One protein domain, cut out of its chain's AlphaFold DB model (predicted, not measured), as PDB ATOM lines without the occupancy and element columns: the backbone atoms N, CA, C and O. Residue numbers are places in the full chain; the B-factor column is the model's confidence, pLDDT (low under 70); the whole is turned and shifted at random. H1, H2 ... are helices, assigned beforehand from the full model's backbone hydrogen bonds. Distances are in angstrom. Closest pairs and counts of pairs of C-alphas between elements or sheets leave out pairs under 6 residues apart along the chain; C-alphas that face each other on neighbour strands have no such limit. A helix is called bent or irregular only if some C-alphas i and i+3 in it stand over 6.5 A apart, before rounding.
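What this domain is: This is residues 140 to 252 of the 391 residues of the protein "Double homeobox protein A" of Trichinella britovi (UniProt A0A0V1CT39). A long helix, H3, makes a spine along the longest axis, with two separate groups of helices set along it: a loose pair, H1 and H2, by its first part, and a fuller group, H4 to H7, round its last part. In the fuller group H4 folds back along the last residues of H3, H5 packs on H3 from residue 182 to residue 189, H6 packs on H5 as the other half of a hairpin, and H7 packs on H6 with its residues 239 to 243 alone and runs off from it at a wide angle of 72 degrees. The printed part has 113 residues with seven named helices, H1 to H7 in chain order, and no named strand; its class is all helix. The whole is only just compact, close to loose, with a radius of gyration of the C-alphas of 15.8 A, and it is elongated, spanning 46 by 26 by 24 A.

How they stand to each other: H3, residues 171 to 195, is the hub and touches three other helices. H5, residues 207 to 217, touches residues 182 to 189 of H3 alone; the closest C-alphas are those of Ala 189 and Leu 210, 6.0 A apart, at a steep tilt of 64 degrees, the same way. H4, residues 199 to 204, touches residues 189 to 193 of H3 alone, and the two form a helical hairpin at a steep tilt of 42 degrees, opposite ways; the closest C-alphas, those of Gly 193 and Arg 199, are 4.5 A apart. H6, residues 225 to 235, forms a second helical hairpin with H5; they touch at a shallow tilt of 18 degrees, opposite ways, with the C-alphas of Gln 209 and Leu 235 closest at 5.9 A. H7, residues 239 to 251, touches H6 with residues 239 to 243 alone; the closest C-alphas are those of Ala 232 and Ile 239, 5.1 A apart, and the lines are only just about perpendicular at 72 degrees. H7 is close to H5 but not clearly touching, with the C-alphas of Phe 217 and Phe 246 7.1 A apart, and H3 and H7 are near each other. By the first part of H3, H2, residues 157 to 167, touches residues 171 to 175 of H3 alone, about perpendicular at 76 degrees; the closest C-alphas are those of Cys 164 and Glu 171, 6.1 A apart. H1, residues 140 to 151, touches no helix, but is close to H2, with the C-alphas of Gln 141 and Leu 167 5.9 A apart, and close to H3, with those of Phe 149 and Phe 178 7.6 A apart. H1 and H5 are only just apart, with a closest distance of 8.4 A. The helix packing is mostly crossed: of five touching pairs, one is at a shallow tilt. Every O i to N i+4 pair is within hydrogen-bond range in H1 to H6, and 7 of 9 are in H7.

Where its parts are: H3 is the longest helix, with C-alpha 171 at (-10.200, 12.810, 47.784), C-alpha 195 at (-15.341, 47.935, 39.536) and 36.4 A between them. H7 measures 19.6 A and ends at C-alpha 251, (-16.317, 52.535, 47.428); it is irregular, but only just, with C-alphas 247 and 250 6.8 A apart. H1 measures 16.9 A from C-alpha 140 at (-16.801, 21.335, 61.230). H6 measures 15.2 A, H2 15.1 A, H5 14.9 A and the six-residue H4 9.0 A.

The domain as a whole: The two C-alphas farthest apart are those of Gly 168 and Arg 240, 46.6 A. The printed part has no cut, and no link is long; the link from H5 to H6, seven residues, is short, and the other five are tight. The mean pLDDT of the printed part is 82.9, and it is under 70 at residue 220 and residues 250 to 252.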
ATOM      1  N   ARG A 140     -18.165  21.744  60.851       84.06
ATOM      2  CA  ARG A 140     -16.801  21.335  61.230       84.06
ATOM      3  C   ARG A 140     -15.922  21.025  60.011       84.06
ATOM      4  O   ARG A 140     -14.766  21.433  59.972       84.06
ATOM      5  N   GLN A 141     -16.460  20.309  59.021       83.69
ATOM      6  CA  GLN A 141     -15.732  19.974  57.790       83.69
ATOM      7  C   GLN A 141     -15.402  21.243  56.997       83.69
ATOM      8  O   GLN A 141     -14.274  21.421  56.547       83.69
ATOM      9  N   TYR A 142     -16.366  22.156  56.873       82.38
ATOM     10  CA  TYR A 142     -16.174  23.436  56.202       82.38
ATOM     11  C   TYR A 142     -15.156  24.329  56.922       82.38
ATOM     12  O   TYR A 142     -14.250  24.846  56.276       82.38
ATOM     13  N   GLU A 143     -15.265  24.497  58.242       82.62
ATOM     14  CA  GLU A 143     -14.332  25.303  59.041       82.62
ATOM     15  C   GLU A 143     -12.905  24.767  58.935       82.62
ATOM     16  O   GLU A 143     -11.960  25.529  58.725       82.62
ATOM     17  N   ARG A 144     -12.735  23.442  58.988       88.88
ATOM     18  CA  ARG A 144     -11.423  22.819  58.819       88.88
ATOM     19  C   ARG A 144     -10.837  23.067  57.426       88.88
ATOM     20  O   ARG A 144      -9.679  23.458  57.312       88.88
ATOM     21  N   LEU A 145     -11.640  22.906  56.374       86.44
ATOM     22  CA  LEU A 145     -11.218  23.212  55.004       86.44
ATOM     23  C   LEU A 145     -10.913  24.708  54.825       86.44
ATOM     24  O   LEU A 145      -9.922  25.053  54.188       86.44
ATOM     25  N   SER A 146     -11.711  25.601  55.418       85.31
ATOM     26  CA  SER A 146     -11.521  27.056  55.345       85.31
ATOM     27  C   SER A 146     -10.246  27.505  56.053       85.31
ATOM     28  O   SER A 146      -9.451  28.234  55.464       85.31
ATOM     29  N   THR A 147     -10.006  27.023  57.273       85.69
ATOM     30  CA  THR A 147      -8.794  27.351  58.041       85.69
ATOM     31  C   THR A 147      -7.530  26.870  57.337       85.69
ATOM     32  O   THR A 147      -6.526  27.583  57.301       85.69
ATOM     33  N   LEU A 148      -7.566  25.684  56.724       88.31
ATOM     34  CA  LEU A 148      -6.437  25.196  55.941       88.31
ATOM     35  C   LEU A 148      -6.267  25.993  54.641       88.31
ATOM     36  O   LEU A 148      -5.148  26.363  54.297       88.31
ATOM     37  N   PHE A 149      -7.365  26.345  53.967       86.94
ATOM     38  CA  PHE A 149      -7.348  27.180  52.765       86.94
ATOM     39  C   PHE A 149      -6.793  28.584  53.022       86.94
ATOM     40  O   PHE A 149      -6.135  29.172  52.162       86.94
ATOM     41  N   GLU A 150      -7.060  29.163  54.190       82.81
ATOM     42  CA  GLU A 150      -6.494  30.447  54.603       82.81
ATOM     43  C   GLU A 150      -4.972  30.389  54.666       82.81
ATOM     44  O   GLU A 150      -4.333  31.274  54.098       82.81
ATOM     45  N   LYS A 151      -4.420  29.310  55.233       82.81
ATOM     46  CA  LYS A 151      -2.975  29.064  55.320       82.81
ATOM     47  C   LYS A 151      -2.352  28.697  53.974       82.81
ATOM     48  O   LYS A 151      -1.259  29.156  53.662       82.81
ATOM     49  N   LYS A 152      -3.026  27.860  53.180       83.75
ATOM     50  CA  LYS A 152      -2.493  27.316  51.928       83.75
ATOM     51  C   LYS A 152      -3.597  27.155  50.884       83.75
ATOM     52  O   LYS A 152      -4.519  26.361  51.039       83.75
ATOM     53  N   LYS A 153      -3.488  27.889  49.770       82.75
ATOM     54  CA  LYS A 153      -4.493  27.862  48.683       82.75
ATOM     55  C   LYS A 153      -4.452  26.571  47.848       82.75
ATOM     56  O   LYS A 153      -5.412  26.280  47.134       82.75
ATOM     57  N   TYR A 154      -3.347  25.826  47.920       85.50
ATOM     58  CA  TYR A 154      -3.072  24.600  47.167       85.50
ATOM     59  C   TYR A 154      -2.539  23.544  48.126       85.50
ATOM     60  O   TYR A 154      -1.502  23.762  48.740       85.50
ATOM     61  N   ILE A 155      -3.223  22.414  48.241       88.19
ATOM     62  CA  ILE A 155      -2.809  21.324  49.129       88.19
ATOM     63  C   ILE A 155      -1.965  20.293  48.382       88.19
ATOM     64  O   ILE A 155      -2.160  20.091  47.181       88.19
ATOM     65  N   SER A 156      -1.019  19.663  49.077       88.62
ATOM     66  CA  SER A 156      -0.288  18.501  48.567       88.62
ATOM     67  C   SER A 156      -1.130  17.230  48.696       88.62
ATOM     68  O   SER A 156      -2.088  17.176  49.465       88.62
ATOM     69  N   ALA A 157      -0.739  16.176  47.975       84.94
ATOM     70  CA  ALA A 157      -1.384  14.865  48.078       84.94
ATOM     71  C   ALA A 157      -1.342  14.300  49.513       84.94
ATOM     72  O   ALA A 157      -2.295  13.671  49.962       84.94
ATOM     73  N   THR A 158      -0.267  14.573  50.259       89.06
ATOM     74  CA  THR A 158      -0.131  14.168  51.666       89.06
ATOM     75  C   THR A 158      -1.138  14.882  52.569       89.06
ATOM     76  O   THR A 158      -1.900  14.228  53.272       89.06
ATOM     77  N   GLU A 159      -1.225  16.212  52.479       89.19
ATOM     78  CA  GLU A 159      -2.193  17.024  53.234       89.19
ATOM     79  C   GLU A 159      -3.638  16.653  52.872       89.19
ATOM     80  O   GLU A 159      -4.539  16.663  53.709       89.19
ATOM     81  N   GLN A 160      -3.877  16.305  51.608       89.44
ATOM     82  CA  GLN A 160      -5.168  15.820  51.148       89.44
ATOM     83  C   GLN A 160      -5.541  14.485  51.797       89.44
ATOM     84  O   GLN A 160      -6.677  14.343  52.247       89.44
ATOM     85  N   ALA A 161      -4.620  13.521  51.864       87.88
ATOM     86  CA  ALA A 161      -4.863  12.224  52.497       87.88
ATOM     87  C   ALA A 161      -5.141  12.364  54.006       87.88
ATOM     88  O   ALA A 161      -6.050  11.719  54.541       87.88
ATOM     89  N   GLU A 162      -4.422  13.268  54.677       91.44
ATOM     90  CA  GLU A 162      -4.677  13.639  56.074       91.44
ATOM     91  C   GLU A 162      -6.089  14.216  56.247       91.44
ATOM     92  O   GLU A 162      -6.840  13.761  57.108       91.44
ATOM     93  N   LEU A 163      -6.503  15.146  55.377       88.88
ATOM     94  CA  LEU A 163      -7.851  15.723  55.398       88.88
ATOM     95  C   LEU A 163      -8.953  14.699  55.101       88.88
ATOM     96  O   LEU A 163     -10.024  14.775  55.705       88.88
ATOM     97  N   CYS A 164      -8.717  13.753  54.187       89.81
ATOM     98  CA  CYS A 164      -9.668  12.673  53.901       89.81
ATOM     99  C   CYS A 164      -9.922  11.845  55.163       89.81
ATOM    100  O   CYS A 164     -11.073  11.592  55.522       89.81
ATOM    101  N   SER A 165      -8.837  11.492  55.857       90.00
ATOM    102  CA  SER A 165      -8.872  10.713  57.094       90.00
ATOM    103  C   SER A 165      -9.519  11.496  58.243       90.00
ATOM    104  O   SER A 165     -10.326  10.946  58.985       90.00
ATOM    105  N   GLU A 166      -9.215  12.791  58.367       89.38
ATOM    106  CA  GLU A 166      -9.730  13.655  59.437       89.38
ATOM    107  C   GLU A 166     -11.227  13.969  59.276       89.38
ATOM    108  O   GLU A 166     -11.974  14.004  60.257       89.38
ATOM    109  N   LEU A 167     -11.678  14.232  58.045       87.25
ATOM    110  CA  LEU A 167     -13.025  14.737  57.764       87.25
ATOM    111  C   LEU A 167     -14.003  13.666  57.279       87.25
ATOM    112  O   LEU A 167     -15.194  13.964  57.153       87.25
ATOM    113  N   GLY A 168     -13.530  12.450  56.992       85.50
ATOM    114  CA  GLY A 168     -14.346  11.387  56.402       85.50
ATOM    115  C   GLY A 168     -14.868  11.750  55.007       85.50
ATOM    116  O   GLY A 168     -15.979  11.371  54.642       85.50
ATOM    117  N   LEU A 169     -14.100  12.545  54.257       82.94
ATOM    118  CA  LEU A 169     -14.427  12.980  52.899       82.94
ATOM    119  C   LEU A 169     -13.573  12.225  51.885       82.94
ATOM    120  O   LEU A 169     -12.442  11.839  52.163       82.94
ATOM    121  N   THR A 170     -14.097  12.066  50.675       80.06
ATOM    122  CA  THR A 170     -13.330  11.508  49.558       80.06
ATOM    123  C   THR A 170     -12.310  12.515  49.028       80.06
ATOM    124  O   THR A 170     -12.536  13.731  49.035       80.06
ATOM    125  N   GLU A 171     -11.223  12.000  48.452       78.88
ATOM    126  CA  GLU A 171     -10.200  12.810  47.784       78.88
ATOM    127  C   GLU A 171     -10.800  13.748  46.729       78.88
ATOM    128  O   GLU A 171     -10.405  14.913  46.626       78.88
ATOM    129  N   SER A 172     -11.800  13.273  45.982       75.62
ATOM    130  CA  SER A 172     -12.490  14.065  44.963       75.62
ATOM    131  C   SER A 172     -13.307  15.207  45.573       75.62
ATOM    132  O   SER A 172     -13.278  16.322  45.053       75.62
ATOM    133  N   GLN A 173     -13.998  14.979  46.696       78.25
ATOM    134  CA  GLN A 173     -14.748  16.031  47.393       78.25
ATOM    135  C   GLN A 173     -13.823  17.154  47.873       78.25
ATOM    136  O   GLN A 173     -14.121  18.325  47.636       78.25
ATOM    137  N   ILE A 174     -12.683  16.809  48.479       80.56
ATOM    138  CA  ILE A 174     -11.697  17.792  48.944       80.56
ATOM    139  C   ILE A 174     -11.068  18.527  47.752       80.56
ATOM    140  O   ILE A 174     -11.041  19.759  47.733       80.56
ATOM    141  N   THR A 175     -10.657  17.804  46.705       80.75
ATOM    142  CA  THR A 175     -10.114  18.398  45.468       80.75
ATOM    143  C   THR A 175     -11.083  19.409  44.859       80.75
ATOM    144  O   THR A 175     -10.725  20.567  44.617       80.75
ATOM    145  N   ASN A 176     -12.336  18.998  44.656       78.88
ATOM    146  CA  ASN A 176     -13.374  19.839  44.072       78.88
ATOM    147  C   ASN A 176     -13.681  21.046  44.955       78.88
ATOM    148  O   ASN A 176     -13.883  22.139  44.433       78.88
ATOM    149  N   TRP A 177     -13.666  20.886  46.280       86.56
ATOM    150  CA  TRP A 177     -13.844  22.003  47.198       86.56
ATOM    151  C   TRP A 177     -12.748  23.063  47.015       86.56
ATOM    152  O   TRP A 177     -13.067  24.234  46.805       86.56
ATOM    153  N   PHE A 178     -11.470  22.667  46.979       84.38
ATOM    154  CA  PHE A 178     -10.347  23.596  46.766       84.38
ATOM    155  C   PHE A 178     -10.376  24.246  45.375       84.38
ATOM    156  O   PHE A 178     -10.050  25.428  45.229       84.38
ATOM    157  N   VAL A 179     -10.769  23.501  44.337       79.00
ATOM    158  CA  VAL A 179     -10.942  24.031  42.974       79.00
ATOM    159  C   VAL A 179     -12.079  25.053  42.929       79.00
ATOM    160  O   VAL A 179     -11.875  26.183  42.482       79.00
ATOM    161  N   HIS A 180     -13.263  24.704  43.436       79.62
ATOM    162  CA  HIS A 180     -14.423  25.595  43.446       79.62
ATOM    163  C   HIS A 180     -14.180  26.841  44.299       79.62
ATOM    164  O   HIS A 180     -14.553  27.940  43.884       79.62
ATOM    165  N   ARG A 181     -13.510  26.705  45.451       82.50
ATOM    166  CA  ARG A 181     -13.155  27.834  46.320       82.50
ATOM    167  C   ARG A 181     -12.231  28.820  45.602       82.50
ATOM    168  O   ARG A 181     -12.539  30.011  45.571       82.50
ATOM    169  N   ARG A 182     -11.162  28.344  44.951       81.00
ATOM    170  CA  ARG A 182     -10.265  29.194  44.137       81.00
ATOM    171  C   ARG A 182     -10.987  29.832  42.957       81.00
ATOM    172  O   ARG A 182     -10.795  31.014  42.693       81.00
ATOM    173  N   HIS A 183     -11.840  29.084  42.265       77.94
ATOM    174  CA  HIS A 183     -12.604  29.607  41.137       77.94
ATOM    175  C   HIS A 183     -13.591  30.709  41.560       77.94
ATOM    176  O   HIS A 183     -13.695  31.728  40.876       77.94
ATOM    177  N   ARG A 184     -14.271  30.552  42.706       80.06
ATOM    178  CA  ARG A 184     -15.113  31.609  43.294       80.06
ATOM    179  C   ARG A 184     -14.295  32.866  43.583       80.06
ATOM    180  O   ARG A 184     -14.688  33.938  43.142       80.06
ATOM    181  N   LEU A 185     -13.138  32.724  44.231       79.75
ATOM    182  CA  LEU A 185     -12.245  33.854  44.503       79.75
ATOM    183  C   LEU A 185     -11.749  34.519  43.214       79.75
ATOM    184  O   LEU A 185     -11.816  35.735  43.102       79.75
ATOM    185  N   ARG A 186     -11.348  33.754  42.195       81.69
ATOM    186  CA  ARG A 186     -10.973  34.323  40.891       81.69
ATOM    187  C   ARG A 186     -12.111  35.156  40.295       81.69
ATOM    188  O   ARG A 186     -11.874  36.283  39.875       81.69
ATOM    189  N   LYS A 187     -13.342  34.637  40.289       79.88
ATOM    190  CA  LYS A 187     -14.515  35.383  39.800       79.88
ATOM    191  C   LYS A 187     -14.749  36.670  40.586       79.88
ATOM    192  O   LYS A 187     -14.983  37.712  39.983       79.88
ATOM    193  N   SER A 188     -14.643  36.603  41.907       81.38
ATOM    194  CA  SER A 188     -14.750  37.770  42.779       81.38
ATOM    195  C   SER A 188     -13.670  38.815  42.488       81.38
ATOM    196  O   SER A 188     -13.987  39.994  42.361       81.38
ATOM    197  N   ALA A 189     -12.416  38.395  42.313       83.88
ATOM    198  CA  ALA A 189     -11.299  39.288  42.019       83.88
ATOM    199  C   ALA A 189     -11.477  39.993  40.671       83.88
ATOM    200  O   ALA A 189     -11.269  41.197  40.580       83.88
ATOM    201  N   LEU A 190     -11.936  39.270  39.643       83.56
ATOM    202  CA  LEU A 190     -12.272  39.856  38.342       83.56
ATOM    203  C   LEU A 190     -13.428  40.861  38.450       83.56
ATOM    204  O   LEU A 190     -13.402  41.893  37.785       83.56
ATOM    205  N   GLY A 191     -14.414  40.586  39.310       83.06
ATOM    206  CA  GLY A 191     -15.493  41.526  39.617       83.06
ATOM    207  C   GLY A 191     -14.994  42.809  40.286       83.06
ATOM    208  O   GLY A 191     -15.435  43.896  39.925       83.06
ATOM    209  N   VAL A 192     -14.036  42.709  41.213       84.00
ATOM    210  CA  VAL A 192     -13.371  43.885  41.804       84.00
ATOM    211  C   VAL A 192     -12.546  44.628  40.766       84.00
ATOM    212  O   VAL A 192     -12.680  45.842  40.667       84.00
ATOM    213  N   GLY A 193     -11.765  43.918  39.952       84.69
ATOM    214  CA  GLY A 193     -11.021  44.511  38.844       84.69
ATOM    215  C   GLY A 193     -11.931  45.311  37.914       84.69
ATOM    216  O   GLY A 193     -11.610  46.444  37.581       84.69
ATOM    217  N   ALA A 194     -13.114  44.784  37.577       84.38
ATOM    218  CA  ALA A 194     -14.109  45.505  36.785       84.38
ATOM    219  C   ALA A 194     -14.605  46.790  37.468       84.38
ATOM    220  O   ALA A 194     -14.607  47.839  36.836       84.38
ATOM    221  N   LYS A 195     -14.938  46.741  38.765       81.88
ATOM    222  CA  LYS A 195     -15.341  47.935  39.536       81.88
ATOM    223  C   LYS A 195     -14.219  48.970  39.676       81.88
ATOM    224  O   LYS A 195     -14.487  50.154  39.836       81.88
ATOM    225  N   LEU A 196     -12.966  48.527  39.627       82.69
ATOM    226  CA  LEU A 196     -11.790  49.394  39.654       82.69
ATOM    227  C   LEU A 196     -11.395  49.927  38.264       82.69
ATOM    228  O   LEU A 196     -10.462  50.724  38.192       82.69
ATOM    229  N   GLY A 197     -12.080  49.512  37.188       83.38
ATOM    230  CA  GLY A 197     -11.752  49.879  35.803       83.38
ATOM    231  C   GLY A 197     -10.556  49.121  35.210       83.38
ATOM    232  O   GLY A 197     -10.018  49.510  34.187       83.38
ATOM    233  N   GLU A 198     -10.120  48.034  35.847       86.19
ATOM    234  CA  GLU A 198      -8.884  47.298  35.535       86.19
ATOM    235  C   GLU A 198      -9.179  45.823  35.193       86.19
ATOM    236  O   GLU A 198      -8.375  44.924  35.453       86.19
ATOM    237  N   ARG A 199     -10.358  45.536  34.621       85.56
ATOM    238  CA  ARG A 199     -10.816  44.164  34.316       85.56
ATOM    239  C   ARG A 199      -9.810  43.374  33.474       85.56
ATOM    240  O   ARG A 199      -9.526  42.219  33.791       85.56
ATOM    241  N   GLU A 200      -9.264  44.001  32.435       85.81
ATOM    242  CA  GLU A 200      -8.304  43.374  31.519       85.81
ATOM    243  C   GLU A 200      -6.980  43.042  32.207       85.81
ATOM    244  O   GLU A 200      -6.413  41.968  32.008       85.81
ATOM    245  N   LEU A 201      -6.514  43.929  33.084       87.12
ATOM    246  CA  LEU A 201      -5.306  43.712  33.868       87.12
ATOM    247  C   LEU A 201      -5.504  42.560  34.867       87.12
ATOM    248  O   LEU A 201      -4.673  41.658  34.941       87.12
ATOM    249  N   PHE A 202      -6.654  42.505  35.543       88.50
ATOM    250  CA  PHE A 202      -6.986  41.409  36.458       88.50
ATOM    251  C   PHE A 202      -7.177  40.058  35.748       88.50
ATOM    252  O   PHE A 202      -6.925  39.010  36.343       88.50
ATOM    253  N   SER A 203      -7.591  40.052  34.478       87.88
ATOM    254  CA  SER A 203      -7.723  38.828  33.674       87.88
ATOM    255  C   SER A 203      -6.379  38.128  33.440       87.88
ATOM    256  O   SER A 203      -6.312  36.891  33.461       87.88
ATOM    257  N   LYS A 204      -5.309  38.924  33.289       87.75
ATOM    258  CA  LYS A 204      -3.932  38.466  33.041       87.75
ATOM    259  C   LYS A 204      -3.273  37.844  34.272       87.75
ATOM    260  O   LYS A 204      -2.348  37.050  34.125       87.75
ATOM    261  N   PHE A 205      -3.758  38.149  35.474       86.94
ATOM    262  CA  PHE A 205      -3.203  37.579  36.696       86.94
ATOM    263  C   PHE A 205      -3.524  36.089  36.850       86.94
ATOM    264  O   PHE A 205      -4.636  35.603  36.579       86.94
ATOM    265  N   SER A 206      -2.537  35.352  37.357       83.00
ATOM    266  CA  SER A 206      -2.700  33.950  37.723       83.00
ATOM    267  C   SER A 206      -3.737  33.794  38.848       83.00
ATOM    268  O   SER A 206      -3.964  34.712  39.641       83.00
ATOM    269  N   PRO A 207      -4.388  32.622  38.973       77.12
ATOM    270  CA  PRO A 207      -5.307  32.369  40.078       77.12
ATOM    271  C   PRO A 207      -4.682  32.607  41.461       77.12
ATOM    272  O   PRO A 207      -5.384  33.088  42.342       77.12
ATOM    273  N   ILE A 208      -3.385  32.320  41.628       78.62
ATOM    274  CA  ILE A 208      -2.640  32.533  42.879       78.62
ATOM    275  C   ILE A 208      -2.560  34.028  43.194       78.62
ATOM    276  O   ILE A 208      -2.992  34.453  44.262       78.62
ATOM    277  N   GLN A 209      -2.106  34.822  42.225       85.50
ATOM    278  CA  GLN A 209      -2.014  36.280  42.321       85.50
ATOM    279  C   GLN A 209      -3.358  36.919  42.701       85.50
ATOM    280  O   GLN A 209      -3.435  37.736  43.615       85.50
ATOM    281  N   LEU A 210      -4.450  36.478  42.070       85.06
ATOM    282  CA  LEU A 210      -5.796  36.970  42.381       85.06
ATOM    283  C   LEU A 210      -6.284  36.549  43.773       85.06
ATOM    284  O   LEU A 210      -6.965  37.326  44.445       85.06
ATOM    285  N   THR A 211      -5.966  35.328  44.217       79.38
ATOM    286  CA  THR A 211      -6.313  34.887  45.576       79.38
ATOM    287  C   THR A 211      -5.538  35.642  46.648       79.38
ATOM    288  O   THR A 211      -6.105  35.918  47.704       79.38
ATOM    289  N   GLU A 212      -4.287  36.000  46.368       80.25
ATOM    290  CA  GLU A 212      -3.426  36.746  47.284       80.25
ATOM    291  C   GLU A 212      -3.892  38.205  47.382       80.25
ATOM    292  O   GLU A 212      -4.152  38.697  48.480       80.25
ATOM    293  N   PHE A 213      -4.181  38.849  46.243       85.31
ATOM    294  CA  PHE A 213      -4.842  40.159  46.207       85.31
ATOM    295  C   PHE A 213      -6.118  40.179  47.059       85.31
ATOM    296  O   PHE A 213      -6.279  41.053  47.912       85.31
ATOM    297  N   LEU A 214      -7.015  39.203  46.874       82.62
ATOM    298  CA  LEU A 214      -8.269  39.144  47.629       82.62
ATOM    299  C   LEU A 214      -8.074  38.892  49.121       82.62
ATOM    300  O   LEU A 214      -8.889  39.363  49.913       82.62
ATOM    301  N   HIS A 215      -7.029  38.162  49.517       80.38
ATOM    302  CA  HIS A 215      -6.719  37.969  50.928       80.38
ATOM    303  C   HIS A 215      -6.505  39.322  51.615       80.38
ATOM    304  O   HIS A 215      -7.170  39.603  52.612       80.38
ATOM    305  N   PHE A 216      -5.670  40.193  51.041       78.75
ATOM    306  CA  PHE A 216      -5.440  41.541  51.569       78.75
ATOM    307  C   PHE A 216      -6.646  42.465  51.360       78.75
ATOM    308  O   PHE A 216      -7.016  43.213  52.266       78.75
ATOM    309  N   PHE A 217      -7.317  42.380  50.208       76.88
ATOM    310  CA  PHE A 217      -8.491  43.197  49.882       76.88
ATOM    311  C   PHE A 217      -9.719  42.885  50.750       76.88
ATOM    312  O   PHE A 217     -10.638  43.696  50.824       76.88
ATOM    313  N   ASN A 218      -9.757  41.753  51.452       76.88
ATOM    314  CA  ASN A 218     -10.856  41.403  52.356       76.88
ATOM    315  C   ASN A 218     -10.519  41.602  53.849       76.88
ATOM    316  O   ASN A 218     -11.416  41.479  54.681       76.88
ATOM    317  N   LYS A 219      -9.282  41.983  54.221       76.94
ATOM    318  CA  LYS A 219      -8.904  42.220  55.633       76.94
ATOM    319  C   LYS A 219      -9.661  43.404  56.250       76.94
ATOM    320  O   LYS A 219      -9.687  44.466  55.639       76.94
ATOM    321  N   PRO A 220     -10.241  43.306  57.454       62.12
ATOM    322  CA  PRO A 220     -11.064  44.382  58.022       62.12
ATOM    323  C   PRO A 220     -10.287  45.684  58.270       62.12
ATOM    324  O   PRO A 220     -10.872  46.761  58.215       62.12
ATOM    325  N   VAL A 221      -8.978  45.581  58.501       70.81
ATOM    326  CA  VAL A 221      -8.069  46.713  58.699       70.81
ATOM    327  C   VAL A 221      -7.459  47.121  57.354       70.81
ATOM    328  O   VAL A 221      -7.222  46.272  56.490       70.81
ATOM    329  N   ALA A 222      -7.228  48.422  57.160       71.19
ATOM    330  CA  ALA A 222      -6.487  48.915  56.006       71.19
ATOM    331  C   ALA A 222      -5.068  48.309  56.016       71.19
ATOM    332  O   ALA A 222      -4.389  48.408  57.040       71.19
ATOM    333  N   PRO A 223      -4.631  47.652  54.929       78.31
ATOM    334  CA  PRO A 223      -3.326  47.004  54.896       78.31
ATOM    335  C   PRO A 223      -2.191  48.018  55.038       78.31
ATOM    336  O   PRO A 223      -2.280  49.149  54.550       78.31
ATOM    337  N   SER A 224      -1.113  47.603  55.700       84.56
ATOM    338  CA  SER A 224       0.069  48.440  55.893       84.56
ATOM    339  C   SER A 224       0.789  48.695  54.563       84.56
ATOM    340  O   SER A 224       0.633  47.965  53.580       84.56
ATOM    341  N   LYS A 225       1.642  49.724  54.521       84.06
ATOM    342  CA  LYS A 225       2.470  50.017  53.340       84.06
ATOM    343  C   LYS A 225       3.367  48.832  52.952       84.06
ATOM    344  O   LYS A 225       3.599  48.613  51.765       84.06
ATOM    345  N   GLU A 226       3.841  48.061  53.925       85.19
ATOM    346  CA  GLU A 226       4.645  46.855  53.696       85.19
ATOM    347  C   GLU A 226       3.817  45.751  53.026       85.19
ATOM    348  O   GLU A 226       4.250  45.173  52.032       85.19
ATOM    349  N   GLU A 227       2.583  45.527  53.489       85.06
ATOM    350  CA  GLU A 227       1.657  44.567  52.876       85.06
ATOM    351  C   GLU A 227       1.294  44.969  51.441       85.06
ATOM    352  O   GLU A 227       1.295  44.135  50.538       85.06
ATOM    353  N   LEU A 228       1.050  46.260  51.198       86.12
ATOM    354  CA  LEU A 228       0.789  46.784  49.854       86.12
ATOM    355  C   LEU A 228       2.005  46.641  48.930       86.12
ATOM    356  O   LEU A 228       1.842  46.363  47.743       86.12
ATOM    357  N   THR A 229       3.218  46.800  49.467       87.88
ATOM    358  CA  THR A 229       4.468  46.575  48.722       87.88
ATOM    359  C   THR A 229       4.609  45.102  48.340       87.88
ATOM    360  O   THR A 229       4.952  44.799  47.198       87.88
ATOM    361  N   LYS A 230       4.262  44.185  49.253       87.00
ATOM    362  CA  LYS A 230       4.244  42.743  48.979       87.00
ATOM    363  C   LYS A 230       3.269  42.411  47.847       87.00
ATOM    364  O   LYS A 230       3.679  41.803  46.861       87.00
ATOM    365  N   VAL A 231       2.030  42.900  47.927       86.19
ATOM    366  CA  VAL A 231       1.014  42.691  46.877       86.19
ATOM    367  C   VAL A 231       1.470  43.263  45.533       86.19
ATOM    368  O   VAL A 231       1.295  42.617  44.506       86.19
ATOM    369  N   ALA A 232       2.088  44.445  45.525       88.62
ATOM    370  CA  ALA A 232       2.635  45.048  44.311       88.62
ATOM    371  C   ALA A 232       3.708  44.167  43.655       88.62
ATOM    372  O   ALA A 232       3.664  43.958  42.445       88.62
ATOM    373  N   SER A 233       4.621  43.605  44.456       87.56
ATOM    374  CA  SER A 233       5.657  42.692  43.958       87.56
ATOM    375  C   SER A 233       5.096  41.361  43.451       87.56
ATOM    376  O   SER A 233       5.531  40.866  42.418       87.56
ATOM    377  N   GLU A 234       4.090  40.795  44.124       86.06
ATOM    378  CA  GLU A 234       3.479  39.517  43.734       86.06
ATOM    379  C   GLU A 234       2.635  39.634  42.461       86.06
ATOM    380  O   GLU A 234       2.568  38.698  41.662       86.06
ATOM    381  N   LEU A 235       1.978  40.777  42.272       86.88
ATOM    382  CA  LEU A 235       1.169  41.076  41.094       86.88
ATOM    383  C   LEU A 235       1.987  41.659  39.932       86.88
ATOM    384  O   LEU A 235       1.420  41.843  38.860       86.88
ATOM    385  N   ASP A 236       3.274  41.947  40.137       86.75
ATOM    386  CA  ASP A 236       4.137  42.654  39.180       86.75
ATOM    387  C   ASP A 236       3.499  43.956  38.659       86.75
ATOM    388  O   ASP A 236       3.373  44.217  37.462       86.75
ATOM    389  N   VAL A 237       3.010  44.779  39.592       87.88
ATOM    390  CA  VAL A 237       2.386  46.071  39.281       87.88
ATOM    391  C   VAL A 237       2.953  47.191  40.147       87.88
ATOM    392  O   VAL A 237       3.333  46.963  41.296       87.88
ATOM    393  N   PRO A 238       2.961  48.445  39.658       88.25
ATOM    394  CA  PRO A 238       3.458  49.569  40.438       88.25
ATOM    395  C   PRO A 238       2.696  49.743  41.757       88.25
ATOM    396  O   PRO A 238       1.465  49.814  41.767       88.25
ATOM    397  N   ILE A 239       3.424  49.940  42.862       87.69
ATOM    398  CA  ILE A 239       2.835  50.135  44.201       87.69
ATOM    399  C   ILE A 239       1.800  51.269  44.241       87.69
ATOM    400  O   ILE A 239       0.804  51.176  44.950       87.69
ATOM    401  N   ARG A 240       1.975  52.316  43.422       85.12
ATOM    402  CA  ARG A 240       1.008  53.418  43.292       85.12
ATOM    403  C   ARG A 240      -0.361  52.939  42.797       85.12
ATOM    404  O   ARG A 240      -1.374  53.398  43.316       85.12
ATOM    405  N   LYS A 241      -0.409  51.998  41.842       86.06
ATOM    406  CA  LYS A 241      -1.672  51.396  41.380       86.06
ATOM    407  C   LYS A 241      -2.336  50.602  42.499       86.06
ATOM    408  O   LYS A 241      -3.526  50.783  42.735       86.06
ATOM    409  N   VAL A 242      -1.563  49.801  43.232       85.81
ATOM    410  CA  VAL A 242      -2.075  49.019  44.366       85.81
ATOM    411  C   VAL A 242      -2.638  49.937  45.450       85.81
ATOM    412  O   VAL A 242      -3.779  49.758  45.862       85.81
ATOM    413  N   ILE A 243      -1.909  50.981  45.849       84.88
ATOM    414  CA  ILE A 243      -2.399  51.985  46.808       84.88
ATOM    415  C   ILE A 243      -3.731  52.585  46.331       84.88
ATOM    416  O   ILE A 243      -4.685  52.651  47.101       84.88
ATOM    417  N   ASN A 244      -3.843  52.947  45.050       86.12
ATOM    418  CA  ASN A 244      -5.084  53.486  44.490       86.12
ATOM    419  C   ASN A 244      -6.247  52.480  44.537       86.12
ATOM    420  O   ASN A 244      -7.361  52.863  44.894       86.12
ATOM    421  N   TRP A 245      -6.008  51.202  44.224       86.38
ATOM    422  CA  TRP A 245      -7.025  50.150  44.334       86.38
ATOM    423  C   TRP A 245      -7.530  49.989  45.769       86.38
ATOM    424  O   TRP A 245      -8.735  49.881  45.994       86.38
ATOM    425  N   PHE A 246      -6.621  50.016  46.745       83.12
ATOM    426  CA  PHE A 246      -6.959  49.863  48.158       83.12
ATOM    427  C   PHE A 246      -7.558  51.131  48.784       83.12
ATOM    428  O   PHE A 246      -8.360  51.014  49.704       83.12
ATOM    429  N   ASN A 247      -7.278  52.325  48.256       81.50
ATOM    430  CA  ASN A 247      -7.973  53.559  48.645       81.50
ATOM    431  C   ASN A 247      -9.417  53.581  48.117       81.50
ATOM    432  O   ASN A 247     -10.339  53.980  48.824       81.50
ATOM    433  N   ARG A 248      -9.637  53.076  46.894       74.38
ATOM    434  CA  ARG A 248     -10.978  52.915  46.297       74.38
ATOM    435  C   ARG A 248     -11.779  51.761  46.908       74.38
ATOM    436  O   ARG A 248     -12.958  51.612  46.608       74.38
ATOM    437  N   ARG A 249     -11.169  50.977  47.801       70.50
ATOM    438  CA  ARG A 249     -11.786  49.846  48.507       70.50
ATOM    439  C   ARG A 249     -13.021  50.234  49.314       70.50
ATOM    440  O   ARG A 249     -13.939  49.430  49.390       70.50
ATOM    441  N   ALA A 250     -13.063  51.439  49.888       59.94
ATOM    442  CA  ALA A 250     -14.231  51.928  50.629       59.94
ATOM    443  C   ALA A 250     -15.473  52.103  49.729       59.94
ATOM    444  O   ALA A 250     -16.593  51.947  50.205       59.94
ATOM    445  N   ASN A 251     -15.262  52.347  48.430       58.12
ATOM    446  CA  ASN A 251     -16.317  52.535  47.428       58.12
ATOM    447  C   ASN A 251     -16.680  51.232  46.696       58.12
ATOM    448  O   ASN A 251     -17.584  51.211  45.865       58.12
ATOM    449  N   VAL A 252     -15.976  50.132  46.981       57.41
ATOM    450  CA  VAL A 252     -16.285  48.809  46.443       57.41
ATOM    451  C   VAL A 252     -16.982  48.020  47.551       57.41
ATOM    452  O   VAL A 252     -16.356  47.770  48.582       57.41
TER     453      VAL A 252